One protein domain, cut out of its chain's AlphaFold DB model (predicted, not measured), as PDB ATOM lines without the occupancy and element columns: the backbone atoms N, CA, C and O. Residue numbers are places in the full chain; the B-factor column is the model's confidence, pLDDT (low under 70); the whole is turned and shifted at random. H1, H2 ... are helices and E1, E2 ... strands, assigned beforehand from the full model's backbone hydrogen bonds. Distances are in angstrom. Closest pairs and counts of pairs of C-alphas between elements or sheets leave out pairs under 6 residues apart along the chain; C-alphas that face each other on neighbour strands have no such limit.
ATOM      1  N   PHE A  84     -42.236 -34.147 -26.413       98.50
ATOM      2  CA  PHE A  84     -41.609 -33.569 -27.597       98.50
ATOM      3  C   PHE A  84     -42.612 -32.931 -28.557       98.50
ATOM      4  O   PHE A  84     -43.808 -33.210 -28.511       98.50
ATOM      5  N   THR A  85     -42.121 -32.019 -29.392       98.56
ATOM      6  CA  THR A  85     -42.892 -31.356 -30.448       98.56
ATOM      7  C   THR A  85     -41.967 -30.922 -31.584       98.56
ATOM      8  O   THR A  85     -40.766 -30.729 -31.383       98.56
ATOM      9  N   THR A  86     -42.526 -30.750 -32.778       98.44
ATOM     10  CA  THR A  86     -41.863 -30.116 -33.931       98.44
ATOM     11  C   THR A  86     -42.335 -28.676 -34.146       98.44
ATOM     12  O   THR A  86     -41.793 -27.964 -34.985       98.44
ATOM     13  N   ASP A  87     -43.332 -28.221 -33.379       98.31
ATOM     14  CA  ASP A  87     -43.863 -26.865 -33.451       98.31
ATOM     15  C   ASP A  87     -43.178 -25.951 -32.425       98.31
ATOM     16  O   ASP A  87     -43.385 -26.067 -31.212       98.31
ATOM     17  N   MET A  88     -42.412 -24.977 -32.925       98.12
ATOM     18  CA  MET A  88     -41.748 -23.965 -32.101       98.12
ATOM     19  C   MET A  88     -42.736 -23.173 -31.232       98.12
ATOM     20  O   MET A  88     -42.367 -22.712 -30.153       98.12
ATOM     21  N   ARG A  89     -43.995 -22.992 -31.661       97.94
ATOM     22  CA  ARG A  89     -44.997 -22.283 -30.850       97.94
ATOM     23  C   ARG A  89     -45.351 -23.080 -29.598       97.94
ATOM     24  O   ARG A  89     -45.359 -22.514 -28.511       97.94
ATOM     25  N   THR A  90     -45.569 -24.382 -29.743       98.50
ATOM     26  CA  THR A  90     -45.753 -25.297 -28.611       98.50
ATOM     27  C   THR A  90     -44.545 -25.267 -27.666       98.50
ATOM     28  O   THR A  90     -44.720 -25.134 -26.455       98.50
ATOM     29  N   ALA A  91     -43.321 -25.306 -28.202       98.19
ATOM     30  CA  ALA A  91     -42.104 -25.203 -27.395       98.19
ATOM     31  C   ALA A  91     -41.977 -23.850 -26.669       98.19
ATOM     32  O   ALA A  91     -41.532 -23.807 -25.523       98.19
ATOM     33  N   ARG A  92     -42.406 -22.750 -27.306       98.00
ATOM     34  CA  ARG A  92     -42.446 -21.416 -26.690       98.00
ATOM     35  C   ARG A  92     -43.391 -21.378 -25.499       98.00
ATOM     36  O   ARG A  92     -42.988 -20.879 -24.458       98.00
ATOM     37  N   TYR A  93     -44.584 -21.957 -25.620       98.12
ATOM     38  CA  TYR A  93     -45.500 -22.049 -24.483       98.12
ATOM     39  C   TYR A  93     -44.895 -22.837 -23.321       98.12
ATOM     40  O   TYR A  93     -45.038 -22.428 -22.177       98.12
ATOM     41  N   TRP A  94     -44.178 -23.933 -23.589       98.25
ATOM     42  CA  TRP A  94     -43.478 -24.662 -22.527       98.25
ATOM     43  C   TRP A  94     -42.401 -23.815 -21.845       98.25
ATOM     44  O   TRP A  94     -42.273 -23.878 -20.627       98.25
ATOM     45  N   LEU A  95     -41.638 -23.038 -22.616       97.25
ATOM     46  CA  LEU A  95     -40.605 -22.151 -22.083       97.25
ATOM     47  C   LEU A  95     -41.207 -21.036 -21.212       97.25
ATOM     48  O   LEU A  95     -40.700 -20.771 -20.128       97.25
ATOM     49  N   GLU A  96     -42.299 -20.415 -21.666       96.50
ATOM     50  CA  GLU A  96     -43.041 -19.380 -20.926       96.50
ATOM     51  C   GLU A  96     -43.697 -19.928 -19.645       96.50
ATOM     52  O   GLU A  96     -43.825 -19.198 -18.665       96.50
ATOM     53  N   ASP A  97     -44.049 -21.217 -19.626       96.81
ATOM     54  CA  ASP A  97     -44.549 -21.948 -18.451       96.81
ATOM     55  C   ASP A  97     -43.425 -22.380 -17.479       96.81
ATOM     56  O   ASP A  97     -43.651 -23.115 -16.521       96.81
ATOM     57  N   GLY A  98     -42.184 -21.939 -17.719       95.56
ATOM     58  CA  GLY A  98     -41.037 -22.183 -16.838       95.56
ATOM     59  C   GLY A  98     -40.303 -23.504 -17.087       95.56
ATOM     60  O   GLY A  98     -39.446 -23.899 -16.293       95.56
ATOM     61  N   HIS A  99     -40.590 -24.218 -18.180       97.19
ATOM     62  CA  HIS A  99     -39.818 -25.409 -18.532       97.19
ATOM     63  C   HIS A  99     -38.498 -25.061 -19.227       97.19
ATOM     64  O   HIS A  99     -38.413 -24.168 -20.066       97.19
ATOM     65  N   THR A 100     -37.462 -25.860 -18.961       97.50
ATOM     66  CA  THR A 100     -36.251 -25.876 -19.794       97.50
ATOM     67  C   THR A 100     -36.519 -26.662 -21.075       97.50
ATOM     68  O   THR A 100     -37.052 -27.773 -21.026       97.50
ATOM     69  N   ILE A 101     -36.111 -26.119 -22.219       98.19
ATOM     70  CA  ILE A 101     -36.311 -26.725 -23.538       98.19
ATOM     71  C   ILE A 101     -34.974 -27.184 -24.104       98.19
ATOM     72  O   ILE A 101     -33.969 -26.485 -24.019       98.19
ATOM     73  N   VAL A 102     -34.961 -28.369 -24.704       97.44
ATOM     74  CA  VAL A 102     -33.821 -28.879 -25.464       97.44
ATOM     75  C   VAL A 102     -34.195 -28.899 -26.939       97.44
ATOM     76  O   VAL A 102     -35.052 -29.680 -27.359       97.44
ATOM     77  N   GLU A 103     -33.536 -28.045 -27.712       98.00
ATOM     78  CA  GLU A 103     -33.613 -27.985 -29.168       98.00
ATOM     79  C   GLU A 103     -32.616 -28.968 -29.777       98.00
ATOM     80  O   GLU A 103     -31.468 -29.082 -29.332       98.00
ATOM     81  N   ARG A 104     -33.036 -29.663 -30.830       97.12
ATOM     82  CA  ARG A 104     -32.169 -30.546 -31.605       97.12
ATOM     83  C   ARG A 104     -32.150 -30.089 -33.051       97.12
ATOM     84  O   ARG A 104     -33.021 -30.455 -33.827       97.12
ATOM     85  N   HIS A 105     -31.111 -29.349 -33.409       96.75
ATOM     86  CA  HIS A 105     -30.830 -28.866 -34.763       96.75
ATOM     87  C   HIS A 105     -30.347 -29.984 -35.692       96.75
ATOM     88  O   HIS A 105     -30.609 -29.956 -36.891       96.75
ATOM     89  N   THR A 106     -29.729 -31.028 -35.127       94.88
ATOM     90  CA  THR A 106     -29.286 -32.215 -35.872       94.88
ATOM     91  C   THR A 106     -29.990 -33.480 -35.369       94.88
ATOM     92  O   THR A 106     -29.624 -34.087 -34.356       94.88
ATOM     93  N   ILE A 107     -30.991 -33.950 -36.116       93.44
ATOM     94  CA  ILE A 107     -31.783 -35.137 -35.736       93.44
ATOM     95  C   ILE A 107     -31.058 -36.465 -35.975       93.44
ATOM     96  O   ILE A 107     -31.367 -37.442 -35.302       93.44
ATOM     97  N   THR A 108     -30.038 -36.492 -36.835       91.38
ATOM     98  CA  THR A 108     -29.172 -37.665 -37.082       91.38
ATOM     99  C   THR A 108     -27.787 -37.556 -36.440       91.38
ATOM    100  O   THR A 108     -26.946 -38.428 -36.638       91.38
ATOM    101  N   GLY A 109     -27.528 -36.480 -35.690       83.81
ATOM    102  CA  GLY A 109     -26.226 -36.221 -35.071       83.81
ATOM    103  C   GLY A 109     -25.924 -37.172 -33.915       83.81
ATOM    104  O   GLY A 109     -26.821 -37.826 -33.380       83.81
ATOM    105  N   ASN A 110     -24.673 -37.224 -33.483       83.31
ATOM    106  CA  ASN A 110     -24.255 -37.992 -32.306       83.31
ATOM    107  C   ASN A 110     -23.502 -37.091 -31.318       83.31
ATOM    108  O   ASN A 110     -23.233 -35.934 -31.616       83.31
ATOM    109  N   SER A 111     -23.172 -37.594 -30.126       83.00
ATOM    110  CA  SER A 111     -22.323 -36.864 -29.162       83.00
ATOM    111  C   SER A 111     -22.847 -35.465 -28.790       83.00
ATOM    112  O   SER A 111     -22.063 -34.547 -28.556       83.00
ATOM    113  N   ALA A 112     -24.176 -35.317 -28.730       84.06
ATOM    114  CA  ALA A 112     -24.890 -34.053 -28.518       84.06
ATOM    115  C   ALA A 112     -24.690 -32.977 -29.607       84.06
ATOM    116  O   ALA A 112     -24.962 -31.800 -29.376       84.06
ATOM    117  N   GLU A 113     -24.273 -33.369 -30.810       88.75
ATOM    118  CA  GLU A 113     -24.229 -32.489 -31.976       88.75
ATOM    119  C   GLU A 113     -25.595 -31.838 -32.243       88.75
ATOM    120  O   GLU A 113     -26.629 -32.511 -32.291       88.75
ATOM    121  N   GLY A 114     -25.583 -30.515 -32.415       91.81
ATOM    122  CA  GLY A 114     -26.783 -29.724 -32.684       91.81
ATOM    123  C   GLY A 114     -27.755 -29.630 -31.504       91.81
ATOM    124  O   GLY A 114     -28.905 -29.260 -31.715       91.81
ATOM    125  N   VAL A 115     -27.344 -29.984 -30.282       93.75
ATOM    126  CA  VAL A 115     -28.177 -29.812 -29.085       93.75
ATOM    127  C   VAL A 115     -27.979 -28.412 -28.508       93.75
ATOM    128  O   VAL A 115     -26.859 -28.045 -28.156       93.75
ATOM    129  N   ARG A 116     -29.071 -27.658 -28.358       95.56
ATOM    130  CA  ARG A 116     -29.099 -26.344 -27.701       95.56
ATOM    131  C   ARG A 116     -30.101 -26.378 -26.550       95.56
ATOM    132  O   ARG A 116     -31.203 -26.893 -26.702       95.56
ATOM    133  N   VAL A 117     -29.694 -25.891 -25.381       96.81
ATOM    134  CA  VAL A 117     -30.541 -25.847 -24.179       96.81
ATOM    135  C   VAL A 117     -31.005 -24.417 -23.979       96.81
ATOM    136  O   VAL A 117     -30.176 -23.511 -24.013       96.81
ATOM    137  N   VAL A 118     -32.308 -24.240 -23.775       97.19
ATOM    138  CA  VAL A 118     -32.955 -22.940 -23.614       97.19
ATOM    139  C   VAL A 118     -33.698 -22.893 -22.279       97.19
ATOM    140  O   VAL A 118     -34.504 -23.778 -21.984       97.19
ATOM    141  N   ASN A 119     -33.419 -21.878 -21.465       96.25
ATOM    142  CA  ASN A 119     -34.032 -21.637 -20.159       96.25
ATOM    143  C   ASN A 119     -34.073 -20.117 -19.892       96.25
ATOM    144  O   ASN A 119     -33.093 -19.428 -20.154       96.25
ATOM    145  N   LEU A 120     -35.199 -19.595 -19.393       94.31
ATOM    146  CA  LEU A 120     -35.359 -18.163 -19.097       94.31
ATOM    147  C   LEU A 120     -34.665 -17.717 -17.800       94.31
ATOM    148  O   LEU A 120     -34.257 -16.563 -17.702       94.31
ATOM    149  N   ASP A 121     -34.514 -18.625 -16.837       93.44
ATOM    150  CA  ASP A 121     -34.026 -18.359 -15.478       93.44
ATOM    151  C   ASP A 121     -32.551 -18.750 -15.271       93.44
ATOM    152  O   ASP A 121     -31.984 -18.500 -14.206       93.44
ATOM    153  N   ASP A 122     -31.916 -19.395 -16.255       91.06
ATOM    154  CA  ASP A 122     -30.508 -19.795 -16.183       91.06
ATOM    155  C   ASP A 122     -29.654 -19.006 -17.183       91.06
ATOM    156  O   ASP A 122     -29.573 -19.336 -18.364       91.06
ATOM    157  N   GLU A 123     -28.948 -17.997 -16.670       90.50
ATOM    158  CA  GLU A 123     -28.042 -17.125 -17.430       90.50
ATOM    159  C   GLU A 123     -26.838 -17.858 -18.062       90.50
ATOM    160  O   GLU A 123     -26.107 -17.272 -18.860       90.50
ATOM    161  N   THR A 124     -26.596 -19.130 -17.714       87.56
ATOM    162  CA  THR A 124     -25.508 -19.944 -18.291       87.56
ATOM    163  C   THR A 124     -25.899 -20.653 -19.586       87.56
ATOM    164  O   THR A 124     -25.052 -21.292 -20.218       87.56
ATOM    165  N   VAL A 125     -27.171 -20.564 -19.982       90.56
ATOM    166  CA  VAL A 125     -27.685 -21.121 -21.232       90.56
ATOM    167  C   VAL A 125     -28.465 -20.065 -22.009       90.56
ATOM    168  O   VAL A 125     -28.543 -18.895 -21.649       90.56
ATOM    169  N   GLU A 126     -29.000 -20.480 -23.144       93.56
ATOM    170  CA  GLU A 126     -29.717 -19.605 -24.051       93.56
ATOM    171  C   GLU A 126     -31.098 -19.262 -23.493       93.56
ATOM    172  O   GLU A 126     -31.745 -20.107 -22.884       93.56
ATOM    173  N   ASN A 127     -31.601 -18.060 -23.759       94.56
ATOM    174  CA  ASN A 127     -32.894 -17.603 -23.232       94.56
ATOM    175  C   ASN A 127     -33.951 -17.350 -24.321       94.56
ATOM    176  O   ASN A 127     -35.037 -16.851 -24.037       94.56
ATOM    177  N   PHE A 128     -33.666 -17.704 -25.576       95.06
ATOM    178  CA  PHE A 128     -34.610 -17.588 -26.686       95.06
ATOM    179  C   PHE A 128     -34.591 -18.839 -27.562       95.06
ATOM    180  O   PHE A 128     -33.538 -19.434 -27.789       95.06
ATOM    181  N   LEU A 129     -35.752 -19.226 -28.092       97.25
ATOM    182  CA  LEU A 129     -35.857 -20.344 -29.031       97.25
ATOM    183  C   LEU A 129     -35.411 -19.950 -30.444       97.25
ATOM    184  O   LEU A 129     -35.599 -18.812 -30.878       97.25
ATOM    185  N   THR A 130     -34.883 -20.926 -31.172       97.38
ATOM    186  CA  THR A 130     -34.568 -20.863 -32.604       97.38
ATOM    187  C   THR A 130     -35.319 -21.960 -33.355       97.38
ATOM    188  O   THR A 130     -35.785 -22.921 -32.742       97.38
ATOM    189  N   ASP A 131     -35.481 -21.811 -34.672       97.25
ATOM    190  CA  ASP A 131     -36.133 -22.828 -35.504       97.25
ATOM    191  C   ASP A 131     -35.321 -24.131 -35.491       97.25
ATOM    192  O   ASP A 131     -34.139 -24.137 -35.835       97.25
ATOM    193  N   ALA A 132     -35.949 -25.220 -35.052       97.62
ATOM    194  CA  ALA A 132     -35.335 -26.528 -34.901       97.62
ATOM    195  C   ALA A 132     -36.345 -27.623 -35.276       97.62
ATOM    196  O   ALA A 132     -37.531 -27.512 -34.973       97.62
ATOM    197  N   PRO A 133     -35.893 -28.737 -35.872       97.69
ATOM    198  CA  PRO A 133     -36.780 -29.824 -36.281       97.69
ATOM    199  C   PRO A 133     -37.370 -30.618 -35.107       97.69
ATOM    200  O   PRO A 133     -38.278 -31.417 -35.317       97.69
ATOM    201  N   LEU A 134     -36.835 -30.467 -33.890       98.44
ATOM    202  CA  LEU A 134     -37.294 -31.193 -32.708       98.44
ATOM    203  C   LEU A 134     -36.996 -30.404 -31.429       98.44
ATOM    204  O   LEU A 134     -35.845 -30.055 -31.152       98.44
ATOM    205  N   TYR A 135     -38.034 -30.215 -30.622       98.56
ATOM    206  CA  TYR A 135     -37.982 -29.652 -29.279       98.56
ATOM    207  C   TYR A 135     -38.423 -30.704 -28.272       98.56
ATOM    208  O   TYR A 135     -39.390 -31.429 -28.502       98.56
ATOM    209  N   THR A 136     -37.746 -30.767 -27.131       98.19
ATOM    210  CA  THR A 136     -38.108 -31.669 -26.029       98.19
ATOM    211  C   THR A 136     -38.119 -30.905 -24.715       98.19
ATOM    212  O   THR A 136     -37.268 -30.036 -24.503       98.19
ATOM    213  N   LYS A 137     -39.061 -31.219 -23.819       97.75
ATOM    214  CA  LYS A 137     -38.982 -30.740 -22.436       97.75
ATOM    215  C   LYS A 137     -37.795 -31.410 -21.759       97.75
ATOM    216  O   LYS A 137     -37.689 -32.636 -21.746       97.75
ATOM    217  N   PHE A 138     -36.903 -30.611 -21.185       95.75
ATOM    218  CA  PHE A 138     -35.864 -31.138 -20.318       95.75
ATOM    219  C   PHE A 138     -36.516 -31.699 -19.056       95.75
ATOM    220  O   PHE A 138     -37.258 -31.001 -18.365       95.75
ATOM    221  N   ILE A 139     -36.196 -32.947 -18.739       92.69
ATOM    222  CA  ILE A 139     -36.573 -33.558 -17.472       92.69
ATOM    223  C   ILE A 139     -35.314 -33.559 -16.596       92.69
ATOM    224  O   ILE A 139     -34.267 -34.056 -17.035       92.69
TER     225      ILE A 139
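AT A GLANCE: This is residues 84 to 139 of the 328 residues of the protein "ATP-grasp domain-containing protein" of Bacteroidetes bacterium (UniProt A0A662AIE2). A little-structured small domain: one short helix, H1, packs over the E3 and E1 part of a three-stranded sheet, and a long loop, residues 119 to 134, leads from E2 to E3. The printed part has 56 residues, under half of them in named elements, in the order H1, E1, E2, E3. The sheet, E2 - E1 - E3, is antiparallel; the class is mixed. It is compact, radius of gyration of the C-alphas 10.4 A, spanning 29 by 24 by 19 A.

IN THESE COORDINATES: H1, residues 88 to 96, starts at C-alpha 88 (-41.748, -23.965, -32.101) and is 12.1 A long. E1 is residues 101 to 104, E2 115 to 118, and E3 135 to 137, ending at C-alpha 137 (-38.982, -30.740, -22.436).

HOW THE PARTS SIT: H1 is on the sheet at a height of 8.9 A; its closest C-alphas to E3 are Ala 91 and Tyr 135, 6.4 A. It runs only just along E3, at 28 degrees on the local plane. Every O i to N i+4 pair in H1 is within hydrogen-bond range. Hairpin E1 and E2 has N 103 and O 116 at 2.8 A; E1 and E3 have N 102 and O 136 at 2.9 A.

THE WHOLE: The C-alphas of Thr 108 and Asp 121, the two farthest apart, are 29.4 A apart. The printed part has no cut. The link E2 to E3 is long. No printed residue is under 70 in pLDDT.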